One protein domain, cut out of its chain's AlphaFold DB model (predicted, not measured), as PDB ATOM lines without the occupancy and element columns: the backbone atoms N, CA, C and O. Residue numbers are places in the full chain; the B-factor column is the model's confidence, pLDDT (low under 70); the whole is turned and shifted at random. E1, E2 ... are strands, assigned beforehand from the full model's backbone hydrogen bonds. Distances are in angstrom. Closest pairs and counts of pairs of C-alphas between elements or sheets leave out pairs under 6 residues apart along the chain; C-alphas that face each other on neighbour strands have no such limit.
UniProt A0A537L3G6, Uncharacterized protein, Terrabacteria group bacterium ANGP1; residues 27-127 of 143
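What this domain is: This is residues 27 to 127 of the 143 residues of an uncharacterized protein of Terrabacteria group bacterium ANGP1 (UniProt A0A537L3G6). Two antiparallel sheets lie face to face as a sandwich, a strongly twisted one of four strands, E1 - E2 - E3 - E6, and a smaller one of three, E5 - E4 - E7, with the strands of the one crossing those of the other at 42 degrees. The sheets come closest at one side, where the edge strands E5 and E6 meet, while the edge strands E1 and E7 stay apart. The printed part has 101 residues with no named helix and seven named strands, E1 to E7 in chain order; the class is all strand, though under half of the residues, 47, are in named elements. The whole is compact, with a radius of gyration of the C-alphas of 13.4 A and spans of 37 by 29 by 23 A.

Where its parts are: Begin in the larger sheet with its longest strand, E3, residues 53 to 61: find C-alpha 53 at (175.374, 261.960, 163.190) and run 25.8 A to C-alpha 61 at (197.861, 261.510, 150.552). The same sheet holds E2, residues 36 to 42, 19.3 A long, E1, residues 29 to 33, and E6, residues 105 to 110. In the other sheet look for E4, residues 74 to 80, 20.1 A long, E5, residues 83 to 89, 17.9 A, and E7, residues 119 to 124, which ends at C-alpha 124 at (196.449, 267.694, 166.164).

How they stand to each other: E1, E2 and E3 form a meander, each strand the antiparallel neighbour of the one before, and E1 and E2 are a hairpin, as are E2 and E3. Between E1 and E2 look at N 31 and O 38, 2.8 A apart; between E2 and E3, at N 37 and O 60, 2.8 A. On the other side of E3, N 53 and O 110 of E6 are 2.9 A apart. In the smaller sheet E4 is the inner strand: N 77 and O 121 of E7 are 2.8 A apart, and N 85 of E5 and O 78 are 2.9 A apart in the hairpin E4 and E5. Across the sandwich, the closest C-alphas of E5 and E6 are those of Thr 89 and Ala 108, 5.8 A. E3 and E4 are near each other, with 5 pairs of C-alphas within 10 A; E2 and E7 are only just apart, at 8.4 A. Residues 91 to 92 pair antiparallel with residues 106 to 107 of E6.

The domain as a whole: The C-alphas farthest apart are those of Asp 82 and Glu 97, 41.5 A. The long links are E3 to E4, with 12 residues between them, and E5 to E6, with 15; both change from one sheet to the other, as does the short link E6 to E7. The printed part has no cut, its mean pLDDT is 93.6, and no printed residue is under 70.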
ATOM      1  N   ALA A  27     179.012 267.981 149.293       71.81
ATOM      2  CA  ALA A  27     178.662 267.807 150.704       71.81
ATOM      3  C   ALA A  27     179.862 268.130 151.611       71.81
ATOM      4  O   ALA A  27     179.804 268.936 152.542       71.81
ATOM      5  N   HIS A  28     181.010 267.582 151.216       84.38
ATOM      6  CA  HIS A  28     182.274 267.763 151.896       84.38
ATOM      7  C   HIS A  28     183.052 268.913 151.293       84.38
ATOM      8  O   HIS A  28     183.243 269.009 150.080       84.38
ATOM      9  N   GLU A  29     183.589 269.759 152.155       88.56
ATOM     10  CA  GLU A  29     184.578 270.725 151.733       88.56
ATOM     11  C   GLU A  29     185.929 270.010 151.574       88.56
ATOM     12  O   GLU A  29     186.434 269.384 152.507       88.56
ATOM     13  N   GLU A  30     186.535 270.114 150.392       90.94
ATOM     14  CA  GLU A  30     187.842 269.525 150.106       90.94
ATOM     15  C   GLU A  30     188.954 270.576 150.172       90.94
ATOM     16  O   GLU A  30     188.876 271.638 149.550       90.94
ATOM     17  N   ARG A  31     190.048 270.279 150.882       86.56
ATOM     18  CA  ARG A  31     191.272 271.094 150.857       86.56
ATOM     19  C   ARG A  31     192.522 270.230 150.889       86.56
ATOM     20  O   ARG A  31     192.569 269.144 151.461       86.56
ATOM     21  N   LYS A  32     193.600 270.785 150.340       89.44
ATOM     22  CA  LYS A  32     194.955 270.269 150.540       89.44
ATOM     23  C   LYS A  32     195.534 270.824 151.844       89.44
ATOM     24  O   LYS A  32     195.655 272.037 151.996       89.44
ATOM     25  N   VAL A  33     195.955 269.945 152.750       87.81
ATOM     26  CA  VAL A  33     196.607 270.299 154.020       87.81
ATOM     27  C   VAL A  33     197.958 269.593 154.087       87.81
ATOM     28  O   VAL A  33     198.045 268.384 154.296       87.81
ATOM     29  N   GLY A  34     199.039 270.345 153.869       87.44
ATOM     30  CA  GLY A  34     200.384 269.776 153.769       87.44
ATOM     31  C   GLY A  34     200.474 268.721 152.658       87.44
ATOM     32  O   GLY A  34     200.243 269.022 151.484       87.44
ATOM     33  N   SER A  35     200.799 267.486 153.043       89.56
ATOM     34  CA  SER A  35     200.919 266.326 152.143       89.56
ATOM     35  C   SER A  35     199.629 265.507 152.015       89.56
ATOM     36  O   SER A  35     199.673 264.383 151.512       89.56
ATOM     37  N   TYR A  36     198.497 266.058 152.457       92.44
ATOM     38  CA  TYR A  36     197.210 265.372 152.483       92.44
ATOM     39  C   TYR A  36     196.147 266.114 151.676       92.44
ATOM     40  O   TYR A  36     196.124 267.344 151.629       92.44
ATOM     41  N   GLN A  37     195.264 265.343 151.056       93.44
ATOM     42  CA  GLN A  37     193.946 265.763 150.604       93.44
ATOM     43  C   GLN A  37     192.954 265.404 151.709       93.44
ATOM     44  O   GLN A  37     192.949 264.274 152.200       93.44
ATOM     45  N   VAL A  38     192.169 266.389 152.124       93.94
ATOM     46  CA  VAL A  38     191.254 266.292 153.255       93.94
ATOM     47  C   VAL A  38     189.878 266.723 152.776       93.94
ATOM     48  O   VAL A  38     189.736 267.857 152.322       93.94
ATOM     49  N   ALA A  39     188.894 265.838 152.890       94.94
ATOM     50  CA  ALA A  39     187.485 266.166 152.706       94.94
ATOM     51  C   ALA A  39     186.802 266.161 154.074       94.94
ATOM     52  O   ALA A  39     187.008 265.224 154.841       94.94
ATOM     53  N   VAL A  40     186.042 267.207 154.397       95.94
ATOM     54  CA  VAL A  40     185.363 267.362 155.691       95.94
ATOM     55  C   VAL A  40     183.892 267.674 155.476       95.94
ATOM     56  O   VAL A  40     183.569 268.606 154.743       95.94
ATOM     57  N   GLY A  41     183.017 266.969 156.184       94.94
ATOM     58  CA  GLY A  41     181.572 267.166 156.106       94.94
ATOM     59  C   GLY A  41     180.844 266.542 157.287       94.94
ATOM     60  O   GLY A  41     181.458 266.186 158.299       94.94
ATOM     61  N   TRP A  42     179.527 266.440 157.168       96.38
ATOM     62  CA  TRP A  42     178.752 265.546 158.019       96.38
ATOM     63  C   TRP A  42     178.761 264.140 157.415       96.38
ATOM     64  O   TRP A  42     178.817 264.002 156.198       96.38
ATOM     65  N   ALA A  43     178.697 263.109 158.258       96.19
ATOM     66  CA  ALA A  43     178.583 261.728 157.785       96.19
ATOM     67  C   ALA A  43     177.211 261.468 157.139       96.19
ATOM     68  O   ALA A  43     177.122 260.887 156.061       96.19
ATOM     69  N   ASP A  44     176.137 261.956 157.773       93.88
ATOM     70  CA  ASP A  44     174.775 261.853 157.249       93.88
ATOM     71  C   ASP A  44     174.256 263.224 156.803       93.88
ATOM     72  O   ASP A  44     174.127 264.156 157.611       93.88
ATOM     73  N   GLU A  45     173.902 263.334 155.520       89.75
ATOM     74  CA  GLU A  45     173.381 264.562 154.922       89.75
ATOM     75  C   GLU A  45     171.999 264.376 154.261       89.75
ATOM     76  O   GLU A  45     171.770 263.384 153.565       89.75
ATOM     77  N   PRO A  46     171.060 265.329 154.448       88.81
ATOM     78  CA  PRO A  46     171.199 266.548 155.247       88.81
ATOM     79  C   PRO A  46     171.215 266.258 156.755       88.81
ATOM     80  O   PRO A  46     170.610 265.306 157.242       88.81
ATOM     81  N   THR A  47     171.887 267.120 157.513       90.31
ATOM     82  CA  THR A  47     171.974 266.996 158.969       90.31
ATOM     83  C   THR A  47     170.640 267.326 159.638       90.31
ATOM     84  O   THR A  47     170.138 268.445 159.521       90.31
ATOM     85  N   TYR A  48     170.101 266.383 160.414       92.75
ATOM     86  CA  TYR A  48     168.900 266.587 161.227       92.75
ATOM     87  C   TYR A  48     169.239 266.783 162.705       92.75
ATOM     88  O   TYR A  48     170.085 266.094 163.274       92.75
ATOM     89  N   VAL A  49     168.538 267.712 163.352       94.75
ATOM     90  CA  VAL A  49     168.678 267.947 164.793       94.75
ATOM     91  C   VAL A  49     168.040 266.828 165.609       94.75
ATOM     92  O   VAL A  49     166.981 266.321 165.253       94.75
ATOM     93  N   GLY A  50     168.664 266.468 166.729       96.00
ATOM     94  CA  GLY A  50     168.172 265.433 167.640       96.00
ATOM     95  C   GLY A  50     168.455 263.995 167.194       96.00
ATOM     96  O   GLY A  50     168.167 263.072 167.952       96.00
ATOM     97  N   PHE A  51     169.057 263.795 166.018       96.81
ATOM     98  CA  PHE A  51     169.486 262.488 165.520       96.81
ATOM     99  C   PHE A  51     171.001 262.324 165.657       96.81
ATOM    100  O   PHE A  51     171.751 263.299 165.591       96.81
ATOM    101  N   LYS A  52     171.457 261.083 165.867       97.00
ATOM    102  CA  LYS A  52     172.891 260.770 165.839       97.00
ATOM    103  C   LYS A  52     173.433 261.064 164.440       97.00
ATOM    104  O   LYS A  52     172.795 260.713 163.457       97.00
ATOM    105  N   ASN A  53     174.593 261.702 164.392       97.62
ATOM    106  CA  ASN A  53     175.374 261.960 163.190       97.62
ATOM    107  C   ASN A  53     176.866 261.938 163.588       97.62
ATOM    108  O   ASN A  53     177.208 261.644 164.740       97.62
ATOM    109  N   ALA A  54     177.763 262.284 162.676       98.25
ATOM    110  CA  ALA A  54     179.171 262.472 162.961       98.25
ATOM    111  C   ALA A  54     179.770 263.599 162.121       98.25
ATOM    112  O   ALA A  54     179.311 263.880 161.014       98.25
ATOM    113  N   VAL A  55     180.829 264.224 162.639       98.06
ATOM    114  CA  VAL A  55     181.777 264.917 161.760       98.06
ATOM    115  C   VAL A  55     182.548 263.852 161.005       98.06
ATOM    116  O   VAL A  55     183.148 262.991 161.647       98.06
ATOM    117  N   GLU A  56     182.562 263.940 159.684       98.00
ATOM    118  CA  GLU A  56     183.320 263.052 158.816       98.00
ATOM    119  C   GLU A  56     184.571 263.755 158.285       98.00
ATOM    120  O   GLU A  56     184.536 264.926 157.888       98.00
ATOM    121  N   ILE A  57     185.689 263.031 158.278       97.12
ATOM    122  CA  ILE A  57     186.920 263.437 157.614       97.12
ATOM    123  C   ILE A  57     187.482 262.275 156.795       97.12
ATOM    124  O   ILE A  57     187.868 261.243 157.337       97.12
ATOM    125  N   ILE A  58     187.604 262.476 155.485       96.81
ATOM    126  CA  ILE A  58     188.223 261.507 154.577       96.81
ATOM    127  C   ILE A  58     189.639 261.976 154.252       96.81
ATOM    128  O   ILE A  58     189.857 263.081 153.743       96.81
ATOM    129  N   LEU A  59     190.618 261.122 154.550       95.75
ATOM    130  CA  LEU A  59     192.042 261.428 154.472       95.75
ATOM    131  C   LEU A  59     192.746 260.618 153.386       95.75
ATOM    132  O   LEU A  59     192.833 259.389 153.447       95.75
ATOM    133  N   LYS A  60     193.353 261.326 152.431       94.94
ATOM    134  CA  LYS A  60     194.218 260.747 151.393       94.94
ATOM    135  C   LYS A  60     195.554 261.483 151.344       94.94
ATOM    136  O   LYS A  60     195.635 262.663 151.671       94.94
ATOM    137  N   ASP A  61     196.628 260.818 150.933       92.50
ATOM    138  CA  ASP A  61     197.861 261.510 150.552       92.50
ATOM    139  C   ASP A  61     197.691 262.228 149.197       92.50
ATOM    140  O   ASP A  61     196.712 262.031 148.477       92.50
ATOM    141  N   THR A  62     198.654 263.063 148.800       87.50
ATOM    142  CA  THR A  62     198.596 263.763 147.499       87.50
ATOM    143  C   THR A  62     198.646 262.844 146.271       87.50
ATOM    144  O   THR A  62     198.513 263.333 145.154       87.50
ATOM    145  N   LYS A  63     198.890 261.540 146.447       92.06
ATOM    146  CA  LYS A  63     198.849 260.516 145.393       92.06
ATOM    147  C   LYS A  63     197.527 259.736 145.410       92.06
ATOM    148  O   LYS A  63     197.391 258.779 144.652       92.06
ATOM    149  N   GLY A  64     196.578 260.125 146.262       92.81
ATOM    150  CA  GLY A  64     195.269 259.496 146.401       92.81
ATOM    151  C   GLY A  64     195.253 258.249 147.288       92.81
ATOM    152  O   GLY A  64     194.223 257.581 147.345       92.81
ATOM    153  N   LYS A  65     196.349 257.908 147.982       94.69
ATOM    154  CA  LYS A  65     196.361 256.746 148.883       94.69
ATOM    155  C   LYS A  65     195.656 257.081 150.199       94.69
ATOM    156  O   LYS A  65     195.998 258.101 150.797       94.69
ATOM    157  N   PRO A  66     194.737 256.235 150.687       95.50
ATOM    158  CA  PRO A  66     194.028 256.490 151.934       95.50
ATOM    159  C   PRO A  66     194.966 256.430 153.146       95.50
ATOM    160  O   PRO A  66     195.913 255.637 153.189       95.50
ATOM    161  N   VAL A  67     194.703 257.264 154.150       94.44
ATOM    162  CA  VAL A  67     195.379 257.192 155.451       94.44
ATOM    163  C   VAL A  67     194.655 256.162 156.309       94.44
ATOM    164  O   VAL A  67     193.579 256.434 156.810       94.44
ATOM    165  N   LEU A  68     195.248 254.981 156.484       94.31
ATOM    166  CA  LEU A  68     194.587 253.870 157.186       94.31
ATOM    167  C   LEU A  68     194.821 253.851 158.704       94.31
ATOM    168  O   LEU A  68     194.167 253.102 159.421       94.31
ATOM    169  N   ASN A  69     195.763 254.654 159.207       91.25
ATOM    170  CA  ASN A  69     196.072 254.719 160.632       91.25
ATOM    171  C   ASN A  69     196.341 256.165 161.067       91.25
ATOM    172  O   ASN A  69     197.406 256.715 160.775       91.25
ATOM    173  N   LEU A  70     195.359 256.749 161.754       90.88
ATOM    174  CA  LEU A  70     195.404 258.091 162.337       90.88
ATOM    175  C   LEU A  70     195.828 258.081 163.821       90.88
ATOM    176  O   LEU A  70     196.389 259.060 164.324       90.88
ATOM    177  N   GLY A  71     195.588 256.970 164.527       87.12
ATOM    178  CA  GLY A  71     195.711 256.892 165.986       87.12
ATOM    179  C   GLY A  71     194.862 257.954 166.702       87.12
ATOM    180  O   GLY A  71     193.873 258.430 166.159       87.12
ATOM    181  N   ASP A  72     195.282 258.377 167.899       88.19
ATOM    182  CA  ASP A  72     194.614 259.441 168.681       88.19
ATOM    183  C   ASP A  72     195.262 260.831 168.482       88.19
ATOM    184  O   ASP A  72     195.280 261.684 169.370       88.19
ATOM    185  N   THR A  73     195.897 261.052 167.326       89.94
ATOM    186  CA  THR A  73     196.750 262.236 167.099       89.94
ATOM    187  C   THR A  73     196.016 263.436 166.513       89.94
ATOM    188  O   THR A  73     196.563 264.543 166.517       89.94
ATOM    189  N   LEU A  74     194.784 263.246 166.044       94.12
ATOM    190  CA  LEU A  74     193.906 264.283 165.519       94.12
ATOM    191  C   LEU A  74     192.539 264.166 166.194       94.12
ATOM    192  O   LEU A  74     191.962 263.085 166.254       94.12
ATOM    193  N   LYS A  75     192.021 265.290 166.678       96.56
ATOM    194  CA  LYS A  75     190.693 265.406 167.287       96.56
ATOM    195  C   LYS A  75     189.929 266.552 166.637       96.56
ATOM    196  O   LYS A  75     190.534 267.413 165.992       96.56
ATOM    197  N   VAL A  76     188.617 266.592 166.836       97.44
ATOM    198  CA  VAL A  76     187.761 267.671 166.333       97.44
ATOM    199  C   VAL A  76     186.942 268.296 167.457       97.44
ATOM    200  O   VAL A  76     186.351 267.599 168.272       97.44
ATOM    201  N   GLU A  77     186.921 269.624 167.519       98.06
ATOM    202  CA  GLU A  77     185.968 270.395 168.316       98.06
ATOM    203  C   GLU A  77     184.887 270.939 167.379       98.06
ATOM    204  O   GLU A  77     185.185 271.630 166.401       98.06
ATOM    205  N   VAL A  78     183.627 270.627 167.672       97.38
ATOM    206  CA  VAL A  78     182.468 271.167 166.964       97.38
ATOM    207  C   VAL A  78     182.029 272.451 167.654       97.38
ATOM    208  O   VAL A  78     181.822 272.474 168.869       97.38
ATOM    209  N   VAL A  79     181.877 273.520 166.873       97.06
ATOM    210  CA  VAL A  79     181.507 274.851 167.359       97.06
ATOM    211  C   VAL A  79     180.182 275.291 166.747       97.06
ATOM    212  O   VAL A  79     180.015 275.253 165.527       97.06
ATOM    213  N   PHE A  80     179.259 275.752 167.592       95.19
ATOM    214  CA  PHE A  80     177.997 276.376 167.195       95.19
ATOM    215  C   PHE A  80     177.811 277.681 167.974       95.19
ATOM    216  O   PHE A  80     177.570 277.664 169.181       95.19
ATOM    217  N   GLY A  81     177.938 278.823 167.295       92.81
ATOM    218  CA  GLY A  81     177.985 280.123 167.971       92.81
ATOM    219  C   GLY A  81     179.168 280.203 168.943       92.81
ATOM    220  O   GLY A  81     180.318 280.078 168.531       92.81
ATOM    221  N   ASP A  82     178.880 280.399 170.227       92.88
ATOM    222  CA  ASP A  82     179.843 280.406 171.336       92.88
ATOM    223  C   ASP A  82     180.001 279.035 172.025       92.88
ATOM    224  O   ASP A  82     180.862 278.866 172.891       92.88
ATOM    225  N   GLN A  83     179.200 278.040 171.633       94.56
ATOM    226  CA  GLN A  83     179.191 276.712 172.237       94.56
ATOM    227  C   GLN A  83     180.186 275.777 171.554       94.56
ATOM    228  O   GLN A  83     180.332 275.778 170.332       94.56
ATOM    229  N   LYS A  84     180.838 274.938 172.361       96.19
ATOM    230  CA  LYS A  84     181.855 273.970 171.942       96.19
ATOM    231  C   LYS A  84     181.499 272.582 172.460       96.19
ATOM    232  O   LYS A  84     181.111 272.450 173.618       96.19
ATOM    233  N   SER A  85     181.701 271.552 171.643       96.31
ATOM    234  CA  SER A  85     181.529 270.149 172.052       96.31
ATOM    235  C   SER A  85     182.632 269.630 172.982       96.31
ATOM    236  O   SER A  85     182.505 268.534 173.520       96.31
ATOM    237  N   GLY A  86     183.740 270.365 173.124       96.81
ATOM    238  CA  GLY A  86     185.014 269.789 173.558       96.81
ATOM    239  C   GLY A  86     185.668 268.962 172.442       96.81
ATOM    240  O   GLY A  86     185.144 268.883 171.328       96.81
ATOM    241  N   LEU A  87     186.832 268.370 172.728       97.56
ATOM    242  CA  LEU A  87     187.578 267.561 171.757       97.56
ATOM    243  C   LEU A  87     186.977 266.159 171.637       97.56
ATOM    244  O   LEU A  87     187.023 265.378 172.586       97.56
ATOM    245  N   LEU A  88     186.470 265.842 170.451       98.00
ATOM    246  CA  LEU A  88     185.958 264.531 170.081       98.00
ATOM    247  C   LEU A  88     187.052 263.714 169.389       98.00
ATOM    248  O   LEU A  88     187.816 264.239 168.570       98.00
ATOM    249  N   THR A  89     187.120 262.430 169.730       97.62
ATOM    250  CA  THR A  89     188.013 261.463 169.083       97.62
ATOM    251  C   THR A  89     187.453 261.069 167.719       97.62
ATOM    252  O   THR A  89     186.243 260.927 167.557       97.62
ATOM    253  N   LEU A  90     188.351 260.912 166.750       97.94
ATOM    254  CA  LEU A  90     188.051 260.415 165.414       97.94
ATOM    255  C   LEU A  90     188.269 258.900 165.379       97.94
ATOM    256  O   LEU A  90     189.386 258.428 165.592       97.94
ATOM    257  N   GLU A  91     187.207 258.151 165.109       97.31
ATOM    258  CA  GLU A  91     187.227 256.691 165.008       97.31
ATOM    259  C   GLU A  91     187.139 256.263 163.537       97.31
ATOM    260  O   GLU A  91     186.484 256.946 162.749       97.31
ATOM    261  N   PRO A  92     187.813 255.177 163.120       96.69
ATOM    262  CA  PRO A  92     187.721 254.698 161.744       96.69
ATOM    263  C   PRO A  92     186.292 254.238 161.421       96.69
ATOM    264  O   PRO A  92     185.705 253.463 162.174       96.69
ATOM    265  N   ALA A  93     185.766 254.676 160.278       97.25
ATOM    266  CA  ALA A  93     184.462 254.265 159.746       97.25
ATOM    267  C   ALA A  93     184.597 253.298 158.549       97.25
ATOM    268  O   ALA A  93     183.717 253.197 157.694       97.25
ATOM    269  N   PHE A  94     185.717 252.575 158.478       96.88
ATOM    270  CA  PHE A  94     186.033 251.622 157.414       96.88
ATOM    271  C   PHE A  94     186.762 250.395 157.955       96.88
ATOM    272  O   PHE A  94     187.424 250.453 158.992       96.88
ATOM    273  N   ASP A  95     186.707 249.318 157.179       94.19
ATOM    274  CA  ASP A  95     187.506 248.114 157.362       94.19
ATOM    275  C   ASP A  95     188.013 247.637 155.994       94.19
ATOM    276  O   ASP A  95     187.237 247.325 155.091       94.19
ATOM    277  N   VAL A  96     189.336 247.623 155.817       90.81
ATOM    278  CA  VAL A  96     189.960 247.236 154.542       90.81
ATOM    279  C   VAL A  96     189.964 245.720 154.353       90.81
ATOM    280  O   VAL A  96     189.921 245.264 153.213       90.81
ATOM    281  N   GLU A  97     190.027 244.947 155.438       91.44
ATOM    282  CA  GLU A  97     190.056 243.483 155.385       91.44
ATOM    283  C   GLU A  97     188.669 242.939 155.039       91.44
ATOM    284  O   GLU A  97     188.539 242.084 154.165       91.44
ATOM    285  N   GLU A  98     187.633 243.523 155.642       92.19
ATOM    286  CA  GLU A  98     186.229 243.172 155.394       92.19
ATOM    287  C   GLU A  98     185.624 243.906 154.177       92.19
ATOM    288  O   GLU A  98     184.493 243.634 153.770       92.19
ATOM    289  N   GLY A  99     186.359 244.845 153.566       91.50
ATOM    290  CA  GLY A  99     185.909 245.602 152.392       91.50
ATOM    291  C   GLY A  99     184.737 246.552 152.670       91.50
ATOM    292  O   GLY A  99     183.924 246.810 151.780       91.50
ATOM    293  N   PHE A 100     184.640 247.059 153.898       91.94
ATOM    294  CA  PHE A 100     183.561 247.920 154.373       91.94
ATOM    295  C   PHE A 100     183.991 249.392 154.466       91.94
ATOM    296  O   PHE A 100     185.118 249.710 154.846       91.94
ATOM    297  N   GLY A 101     183.054 250.302 154.190       94.12
ATOM    298  CA  GLY A 101     183.260 251.747 154.316       94.12
ATOM    299  C   GLY A 101     184.240 252.328 153.294       94.12
ATOM    300  O   GLY A 101     184.708 251.650 152.375       94.12
ATOM    301  N   THR A 102     184.545 253.618 153.439       96.19
ATOM    302  CA  THR A 102     185.509 254.311 152.575       96.19
ATOM    303  C   THR A 102     186.891 254.301 153.233       96.19
ATOM    304  O   THR A 102     187.059 254.895 154.293       96.19
ATOM    305  N   PRO A 103     187.931 253.693 152.633       96.75
ATOM    306  CA  PRO A 103     189.264 253.708 153.230       96.75
ATOM    307  C   PRO A 103     189.770 255.132 153.507       96.75
ATOM    308  O   PRO A 103     189.821 255.973 152.605       96.75
ATOM    309  N   GLY A 104     190.199 255.377 154.747       96.19
ATOM    310  CA  GLY A 104     190.656 256.688 155.215       96.19
ATOM    311  C   GLY A 104     189.555 257.610 155.743       96.19
ATOM    312  O   GLY A 104     189.848 258.771 156.022       96.19
ATOM    313  N   ASP A 105     188.330 257.107 155.873       97.62
ATOM    314  CA  ASP A 105     187.205 257.765 156.534       97.62
ATOM    315  C   ASP A 105     187.297 257.650 158.066       97.62
ATOM    316  O   ASP A 105     187.371 256.559 158.640       97.62
ATOM    317  N   TYR A 106     187.308 258.790 158.745       98.00
ATOM    318  CA  TYR A 106     187.221 258.852 160.192       98.00
ATOM    319  C   TYR A 106     186.051 259.721 160.620       98.00
ATOM    320  O   TYR A 106     185.828 260.806 160.081       98.00
ATOM    321  N   GLN A 107     185.360 259.283 161.664       98.31
ATOM    322  CA  GLN A 107     184.150 259.922 162.142       98.31
ATOM    323  C   GLN A 107     184.218 260.229 163.638       98.31
ATOM    324  O   GLN A 107     184.706 259.438 164.442       98.31
ATOM    325  N   ALA A 108     183.702 261.396 164.020       98.44
ATOM    326  CA  ALA A 108     183.489 261.787 165.410       98.44
ATOM    327  C   ALA A 108     181.989 261.954 165.662       98.44
ATOM    328  O   ALA A 108     181.388 262.944 165.238       98.44
ATOM    329  N   SER A 109     181.380 260.978 166.339       98.25
ATOM    330  CA  SER A 109     179.935 260.953 166.597       98.25
ATOM    331  C   SER A 109     179.478 262.092 167.517       98.25
ATOM    332  O   SER A 109     180.071 262.332 168.569       98.25
ATOM    333  N   LEU A 110     178.362 262.735 167.171       97.81
ATOM    334  CA  LEU A 110     177.633 263.668 168.032       97.81
ATOM    335  C   LEU A 110     176.139 263.710 167.669       97.81
ATOM    336  O   LEU A 110     175.701 263.123 166.685       97.81
ATOM    337  N   ILE A 111     175.346 264.430 168.461       97.56
ATOM    338  CA  ILE A 111     173.956 264.759 168.125       97.56
ATOM    339  C   ILE A 111     173.883 266.276 167.918       97.56
ATOM    340  O   ILE A 111     174.043 267.019 168.890       97.56
ATOM    341  N   PRO A 112     173.654 266.767 166.687       95.56
ATOM    342  CA  PRO A 112     173.358 268.175 166.447       95.56
ATOM    343  C   PRO A 112     172.092 268.565 167.213       95.56
ATOM    344  O   PRO A 112     171.065 267.897 167.121       95.56
ATOM    345  N   THR A 113     172.139 269.644 167.988       94.88
ATOM    346  CA  THR A 113     171.029 270.010 168.891       94.88
ATOM    347  C   THR A 113     170.205 271.187 168.390       94.88
ATOM    348  O   THR A 113     169.126 271.457 168.916       94.88
ATOM    349  N   ARG A 114     170.709 271.912 167.388       94.62
ATOM    350  CA  ARG A 114     170.112 273.146 166.866       94.62
ATOM    351  C   ARG A 114     170.287 273.254 165.354       94.62
ATOM    352  O   ARG A 114     171.349 272.868 164.863       94.62
ATOM    353  N   PRO A 115     169.296 273.782 164.618       93.44
ATOM    354  CA  PRO A 115     169.472 274.091 163.207       93.44
ATOM    355  C   PRO A 115     170.471 275.234 163.032       93.44
ATOM    356  O   PRO A 115     170.514 276.154 163.851       93.44
ATOM    357  N   GLY A 116     171.241 275.194 161.947       90.56
ATOM    358  CA  GLY A 116     172.149 276.267 161.558       90.56
ATOM    359  C   GLY A 116     173.566 275.784 161.275       90.56
ATOM    360  O   GLY A 116     173.831 274.591 161.138       90.56
ATOM    361  N   THR A 117     174.485 276.741 161.169       90.44
ATOM    362  CA  THR A 117     175.866 276.481 160.761       90.44
ATOM    363  C   THR A 117     176.720 276.014 161.933       90.44
ATOM    364  O   THR A 117     176.907 276.739 162.911       90.44
ATOM    365  N   TYR A 118     177.313 274.834 161.781       94.56
ATOM    366  CA  TYR A 118     178.370 274.332 162.651       94.56
ATOM    367  C   TYR A 118     179.729 274.587 162.003       94.56
ATOM    368  O   TYR A 118     179.849 274.648 160.783       94.56
ATOM    369  N   THR A 119     180.761 274.765 162.819       95.06
ATOM    370  CA  THR A 119     182.151 274.851 162.365       95.06
ATOM    371  C   THR A 119     182.951 273.724 162.995       95.06
ATOM    372  O   THR A 119     182.806 273.455 164.187       95.06
ATOM    373  N   PHE A 120     183.814 273.081 162.213       96.06
ATOM    374  CA  PHE A 120     184.674 272.005 162.703       96.06
ATOM    375  C   PHE A 120     186.109 272.493 162.858       96.06
ATOM    376  O   PHE A 120     186.736 272.947 161.901       96.06
ATOM    377  N   HIS A 121     186.632 272.410 164.079       95.31
ATOM    378  CA  HIS A 121     187.998 272.783 164.415       95.31
ATOM    379  C   HIS A 121     188.829 271.535 164.692       95.31
ATOM    380  O   HIS A 121     188.728 270.925 165.754       95.31
ATOM    381  N   PHE A 122     189.688 271.171 163.745       94.19
ATOM    382  CA  PHE A 122     190.607 270.051 163.918       94.19
ATOM    383  C   PHE A 122     191.856 270.479 164.690       94.19
ATOM    384  O   PHE A 122     192.492 271.487 164.364       94.19
ATOM    385  N   VAL A 123     192.219 269.695 165.702       92.75
ATOM    386  CA  VAL A 123     193.363 269.929 166.587       92.75
ATOM    387  C   VAL A 123     194.232 268.677 166.596       92.75
ATOM    388  O   VAL A 123     193.766 267.606 166.976       92.75
ATOM    389  N   GLY A 124     195.494 268.807 166.173       91.44
ATOM    390  CA  GLY A 124     196.449 267.694 166.164       91.44
ATOM    391  C   GLY A 124     197.272 267.559 164.876       91.44
ATOM    392  O   GLY A 124     197.687 268.556 164.278       91.44
ATOM    393  N   SER A 125     197.555 266.319 164.467       88.69
ATOM    394  CA  SER A 125     198.366 265.963 163.288       88.69
ATOM    395  C   SER A 125     197.908 264.645 162.658       88.69
ATOM    396  O   SER A 125     197.459 263.779 163.385       88.69
ATOM    397  N   ILE A 126     198.075 264.463 161.341       83.31
ATOM    398  CA  ILE A 126     197.705 263.217 160.626       83.31
ATOM    399  C   ILE A 126     198.885 262.223 160.552       83.31
ATOM    400  O   ILE A 126     198.693 261.014 160.587       83.31
ATOM    401  N   LYS A 127     200.121 262.734 160.501       71.38
ATOM    402  CA  LYS A 127     201.401 262.081 160.842       71.38
ATOM    403  C   LYS A 127     202.385 263.203 161.155       71.38
ATOM    404  O   LYS A 127     202.302 264.213 160.473       71.38
TER     405      LYS A 127